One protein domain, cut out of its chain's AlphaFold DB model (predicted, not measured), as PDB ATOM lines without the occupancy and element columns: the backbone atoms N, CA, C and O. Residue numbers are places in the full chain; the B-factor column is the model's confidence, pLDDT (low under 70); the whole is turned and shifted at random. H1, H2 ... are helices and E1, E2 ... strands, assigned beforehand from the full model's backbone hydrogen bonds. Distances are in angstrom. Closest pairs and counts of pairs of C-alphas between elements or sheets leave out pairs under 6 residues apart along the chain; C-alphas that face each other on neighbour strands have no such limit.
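What this domain is: This is residues 27 to 68 of the 162 residues of an uncharacterized protein of Halodesulfovibrio sp. MK-HDV (UniProt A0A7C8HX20). Look for a narrow two-stranded antiparallel ribbon, E1 with E2, and one short helix, H1, whose end packs on E1; a long loop, residues 45 to 61, leads from H1 back to E2. The printed part has 42 residues, in the order E1, H1, E2; the class is mixed, with under half of the residues in named elements. It is compact, with a radius of gyration of the C-alphas of 9.7 A, yet elongated, spanning 28 by 18 by 13 A.

How they stand to each other: Start at E1, residues 27 to 31, the antiparallel neighbour of E2, residues 62 to 67, at 148 degrees. N 29 and O 64 are within hydrogen-bond range at 2.9 A, as are N 31 and O 62 at 2.8 A. Next find H1, residues 38 to 44; its closest C-alpha pair with E1 is Val 30 and Gly 44, 4.6 A. In H1 every O i to N i+4 pair is within hydrogen-bond range.

Where its parts are: Find C-alpha 27 at (-50.300, -3.129, -37.338); from there E1 runs 13.0 A to Ile 31. H1 runs 9.7 A from Glu 38 to Gly 44. E2 runs 16.2 A from Glu 62 to C-alpha 67 at (-48.719, 1.619, -40.649).

The domain as a whole: The C-alphas of Pro 57 and Ile 68 are the two farthest apart, 29.7 A. The printed part has no cut; the link H1 to E2 is long, 17 residues. No printed residue is under 70 in pLDDT.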
ATOM      1  N   PHE A  27     -50.797  -1.961 -38.050       87.00
ATOM      2  CA  PHE A  27     -50.300  -3.129 -37.338       87.00
ATOM      3  C   PHE A  27     -49.671  -2.709 -36.018       87.00
ATOM      4  O   PHE A  27     -49.157  -1.606 -35.873       87.00
ATOM      5  N   TRP A  28     -49.654  -3.613 -35.059       89.38
ATOM      6  CA  TRP A  28     -48.975  -3.445 -33.791       89.38
ATOM      7  C   TRP A  28     -47.635  -4.163 -33.826       89.38
ATOM      8  O   TRP A  28     -47.527  -5.289 -34.311       89.38
ATOM      9  N   LYS A  29     -46.598  -3.526 -33.295       89.38
ATOM     10  CA  LYS A  29     -45.292  -4.147 -33.097       89.38
ATOM     11  C   LYS A  29     -44.945  -4.115 -31.620       89.38
ATOM     12  O   LYS A  29     -45.093  -3.083 -30.967       89.38
ATOM     13  N   VAL A  30     -44.480  -5.246 -31.108       90.56
ATOM     14  CA  VAL A  30     -43.935  -5.334 -29.756       90.56
ATOM     15  C   VAL A  30     -42.428  -5.145 -29.848       90.56
ATOM     16  O   VAL A  30     -41.769  -5.785 -30.664       90.56
ATOM     17  N   ILE A  31     -41.883  -4.240 -29.041       90.94
ATOM     18  CA  ILE A  31     -40.447  -3.997 -28.921       90.94
ATOM     19  C   ILE A  31     -40.044  -4.446 -27.513       90.94
ATOM     20  O   ILE A  31     -40.343  -3.765 -26.522       90.94
ATOM     21  N   PRO A  32     -39.432  -5.635 -27.385       89.69
ATOM     22  CA  PRO A  32     -38.970  -6.122 -26.100       89.69
ATOM     23  C   PRO A  32     -37.809  -5.276 -25.580       89.69
ATOM     24  O   PRO A  32     -36.934  -4.871 -26.340       89.69
ATOM     25  N   ASN A  33     -37.773  -5.040 -24.267       88.56
ATOM     26  CA  ASN A  33     -36.606  -4.417 -23.647       88.56
ATOM     27  C   ASN A  33     -35.404  -5.362 -23.697       88.56
ATOM     28  O   ASN A  33     -35.551  -6.587 -23.739       88.56
ATOM     29  N   ILE A  34     -34.207  -4.786 -23.603       87.12
ATOM     30  CA  ILE A  34     -32.970  -5.551 -23.440       87.12
ATOM     31  C   ILE A  34     -33.104  -6.442 -22.191       87.12
ATOM     32  O   ILE A  34     -33.426  -5.954 -21.108       87.12
ATOM     33  N   GLY A  35     -32.896  -7.753 -22.357       85.81
ATOM     34  CA  GLY A  35     -33.036  -8.747 -21.283       85.81
ATOM     35  C   GLY A  35     -34.466  -9.239 -21.020       85.81
ATOM     36  O   GLY A  35     -34.703  -9.878 -19.998       85.81
ATOM     37  N   ALA A  36     -35.431  -8.950 -21.902       86.62
ATOM     38  CA  ALA A  36     -36.774  -9.522 -21.803       86.62
ATOM     39  C   ALA A  36     -36.750 -11.061 -21.902       86.62
ATOM     40  O   ALA A  36     -35.876 -11.628 -22.557       86.62
ATOM     41  N   CYS A  37     -37.721 -11.727 -21.266       88.69
ATOM     42  CA  CYS A  37     -37.848 -13.186 -21.301       88.69
ATOM     43  C   CYS A  37     -38.165 -13.704 -22.714       88.69
ATOM     44  O   CYS A  37     -38.616 -12.949 -23.577       88.69
ATOM     45  N   GLU A  38     -38.001 -15.010 -22.920       89.38
ATOM     46  CA  GLU A  38     -38.243 -15.674 -24.208       89.38
ATOM     47  C   GLU A  38     -39.650 -15.403 -24.760       89.38
ATOM     48  O   GLU A  38     -39.795 -15.090 -25.936       89.38
ATOM     49  N   ALA A  39     -40.684 -15.412 -23.911       87.25
ATOM     50  CA  ALA A  39     -42.057 -15.128 -24.338       87.25
ATOM     51  C   ALA A  39     -42.221 -13.704 -24.900       87.25
ATOM     52  O   ALA A  39     -42.937 -13.489 -25.878       87.25
ATOM     53  N   CYS A  40     -41.541 -12.720 -24.307       87.44
ATOM     54  CA  CYS A  40     -41.526 -11.356 -24.822       87.44
ATOM     55  C   CYS A  40     -40.711 -11.227 -26.102       87.44
ATOM     56  O   CYS A  40     -41.134 -10.507 -27.000       87.44
ATOM     57  N   GLN A  41     -39.562 -11.899 -26.179       89.25
ATOM     58  CA  GLN A  41     -38.729 -11.901 -27.379       89.25
ATOM     59  C   GLN A  41     -39.501 -12.485 -28.563       89.25
ATOM     60  O   GLN A  41     -39.646 -11.801 -29.570       89.25
ATOM     61  N   ALA A  42     -40.121 -13.653 -28.375       88.31
ATOM     62  CA  ALA A  42     -40.972 -14.297 -29.371       88.31
ATOM     63  C   ALA A  42     -42.160 -13.412 -29.782       88.31
ATOM     64  O   ALA A  42     -42.486 -13.310 -30.957       88.31
ATOM     65  N   MET A  43     -42.789 -12.698 -28.842       87.44
ATOM     66  CA  MET A  43     -43.868 -11.763 -29.183       87.44
ATOM     67  C   MET A  43     -43.384 -10.549 -30.000       87.44
ATOM     68  O   MET A  43     -44.174  -9.937 -30.724       87.44
ATOM     69  N   GLY A  44     -42.104 -10.186 -29.883       86.31
ATOM     70  CA  GLY A  44     -41.457  -9.154 -30.694       86.31
ATOM     71  C   GLY A  44     -41.053  -9.615 -32.098       86.31
ATOM     72  O   GLY A  44     -40.713  -8.776 -32.937       86.31
ATOM     73  N   GLU A  45     -41.102 -10.919 -32.375       83.88
ATOM     74  CA  GLU A  45     -40.842 -11.482 -33.698       83.88
ATOM     75  C   GLU A  45     -42.086 -11.310 -34.579       83.88
ATOM     76  O   GLU A  45     -43.024 -12.102 -34.563       83.88
ATOM     77  N   GLY A  46     -42.106 -10.219 -35.347       80.25
ATOM     78  CA  GLY A  46     -43.140  -9.946 -36.344       80.25
ATOM     79  C   GLY A  46     -44.077  -8.797 -35.977       80.25
ATOM     80  O   GLY A  46     -43.713  -7.858 -35.263       80.25
ATOM     81  N   VAL A  47     -45.275  -8.834 -36.557       84.56
ATOM     82  CA  VAL A  47     -46.312  -7.811 -36.387       84.56
ATOM     83  C   VAL A  47     -47.651  -8.453 -36.061       84.56
ATOM     84  O   VAL A  47     -47.946  -9.566 -36.493       84.56
ATOM     85  N   HIS A  48     -48.476  -7.721 -35.324       87.31
ATOM     86  CA  HIS A  48     -49.782  -8.159 -34.849       87.31
ATOM     87  C   HIS A  48     -50.867  -7.294 -35.489       87.31
ATOM     88  O   HIS A  48     -50.791  -6.069 -35.456       87.31
ATOM     89  N   TRP A  49     -51.881  -7.907 -36.093       84.50
ATOM     90  CA  TRP A  49     -52.981  -7.164 -36.734       84.50
ATOM     91  C   TRP A  49     -54.027  -6.683 -35.730       84.50
ATOM     92  O   TRP A  49     -54.722  -5.700 -35.957       84.50
ATOM     93  N   GLU A  50     -54.097  -7.339 -34.583       87.62
ATOM     94  CA  GLU A  50     -54.845  -6.878 -33.423       87.62
ATOM     95  C   GLU A  50     -53.857  -6.416 -32.357       87.62
ATOM     96  O   GLU A  50     -52.683  -6.793 -32.380       87.62
ATOM     97  N   LYS A  51     -54.308  -5.565 -31.433       88.81
ATOM     98  CA  LYS A  51     -53.446  -5.110 -30.345       88.81
ATOM     99  C   LYS A  51     -53.109  -6.315 -29.458       88.81
ATOM    100  O   LYS A  51     -54.030  -6.856 -28.850       88.81
ATOM    101  N   PRO A  52     -51.834  -6.729 -29.356       88.44
ATOM    102  CA  PRO A  52     -51.486  -7.921 -28.602       88.44
ATOM    103  C   PRO A  52     -51.688  -7.685 -27.106       88.44
ATOM    104  O   PRO A  52     -51.396  -6.605 -26.575       88.44
ATOM    105  N   GLU A  53     -52.166  -8.717 -26.416       87.62
ATOM    106  CA  GLU A  53     -52.184  -8.735 -24.958       87.62
ATOM    107  C   GLU A  53     -50.770  -8.937 -24.413       87.62
ATOM    108  O   GLU A  53     -49.933  -9.628 -24.997       87.62
ATOM    109  N   ARG A  54     -50.484  -8.309 -23.271       83.50
ATOM    110  CA  ARG A  54     -49.167  -8.431 -22.644       83.50
ATOM    111  C   ARG A  54     -49.013  -9.838 -22.053       83.50
ATOM    112  O   ARG A  54     -49.880 -10.248 -21.287       83.50
ATOM    113  N   PRO A  55     -47.883 -10.531 -22.291       82.12
ATOM    114  CA  PRO A  55     -47.696 -11.914 -21.845       82.12
ATOM    115  C   PRO A  55     -47.586 -12.058 -20.323       82.12
ATOM    116  O   PRO A  55     -47.677 -13.165 -19.802       82.12
ATOM    117  N   HIS A  56     -47.378 -10.963 -19.587       81.06
ATOM    118  CA  HIS A  56     -47.350 -10.988 -18.128       81.06
ATOM    119  C   HIS A  56     -47.836  -9.675 -17.500       81.06
ATOM    120  O   HIS A  56     -47.659  -8.607 -18.101       81.06
ATOM    121  N   PRO A  57     -48.352  -9.731 -16.251       75.62
ATOM    122  CA  PRO A  57     -49.007  -8.603 -15.577       75.62
ATOM    123  C   PRO A  57     -48.148  -7.347 -15.361       75.62
ATOM    124  O   PRO A  57     -48.694  -6.290 -15.089       75.62
ATOM    125  N   ASN A  58     -46.823  -7.420 -15.528       79.19
ATOM    126  CA  ASN A  58     -45.898  -6.279 -15.416       79.19
ATOM    127  C   ASN A  58     -44.923  -6.195 -16.600       79.19
ATOM    128  O   ASN A  58     -43.783  -5.747 -16.465       79.19
ATOM    129  N   CYS A  59     -45.342  -6.680 -17.773       80.56
ATOM    130  CA  CYS A  59     -44.540  -6.577 -18.986       80.56
ATOM    131  C   CYS A  59     -44.192  -5.109 -19.279       80.56
ATOM    132  O   CYS A  59     -45.089  -4.274 -19.410       80.56
ATOM    133  N   LYS A  60     -42.892  -4.813 -19.397       83.56
ATOM    134  CA  LYS A  60     -42.371  -3.479 -19.734       83.56
ATOM    135  C   LYS A  60     -42.089  -3.305 -21.231       83.56
ATOM    136  O   LYS A  60     -41.518  -2.286 -21.600       83.56
ATOM    137  N   CYS A  61     -42.430  -4.289 -22.068       87.25
ATOM    138  CA  CYS A  61     -42.260  -4.178 -23.514       87.25
ATOM    139  C   CYS A  61     -43.080  -3.012 -24.055       87.25
ATOM    140  O   CYS A  61     -44.214  -2.768 -23.625       87.25
ATOM    141  N   GLU A  62     -42.494  -2.310 -25.011       90.12
ATOM    142  CA  GLU A  62     -43.178  -1.252 -25.730       90.12
ATOM    143  C   GLU A  62     -44.096  -1.891 -26.778       90.12
ATOM    144  O   GLU A  62     -43.727  -2.867 -27.432       90.12
ATOM    145  N   ILE A  63     -45.318  -1.376 -26.914       89.62
ATOM    146  CA  ILE A  63     -46.269  -1.816 -27.937       89.62
ATOM    147  C   ILE A  63     -46.619  -0.584 -28.755       89.62
ATOM    148  O   ILE A  63     -47.279   0.324 -28.248       89.62
ATOM    149  N   VAL A  64     -46.162  -0.556 -30.001       89.44
ATOM    150  CA  VAL A  64     -46.310   0.593 -30.897       89.44
ATOM    151  C   VAL A  64     -47.280   0.273 -32.024       89.44
ATOM    152  O   VAL A  64     -47.299  -0.849 -32.534       89.44
ATOM    153  N   LEU A  65     -48.082   1.262 -32.413       87.62
ATOM    154  CA  LEU A  65     -48.903   1.202 -33.618       87.62
ATOM    155  C   LEU A  65     -48.060   1.680 -34.807       87.62
ATOM    156  O   LEU A  65     -47.495   2.771 -34.777       87.62
ATOM    157  N   GLY A  66     -47.969   0.854 -35.841       82.94
ATOM    158  CA  GLY A  66     -47.338   1.144 -37.120       82.94
ATOM    159  C   GLY A  66     -48.351   1.133 -38.263       82.94
ATOM    160  O   GLY A  66     -49.472   0.644 -38.129       82.94
ATOM    161  N   SER A  67     -47.938   1.659 -39.415       83.06
ATOM    162  CA  SER A  67     -48.719   1.619 -40.649       83.06
ATOM    163  C   SER A  67     -47.860   1.126 -41.807       83.06
ATOM    164  O   SER A  67     -46.689   1.482 -41.915       83.06
ATOM    165  N   ILE A  68     -48.446   0.306 -42.675       83.56
ATOM    166  CA  ILE A  68     -47.862  -0.092 -43.961       83.56
ATOM    167  C   ILE A  68     -48.322   0.808 -45.106       83.56
ATOM    168  O   ILE A  68     -47.997   0.512 -46.253       83.56
TER     169      ILE A  68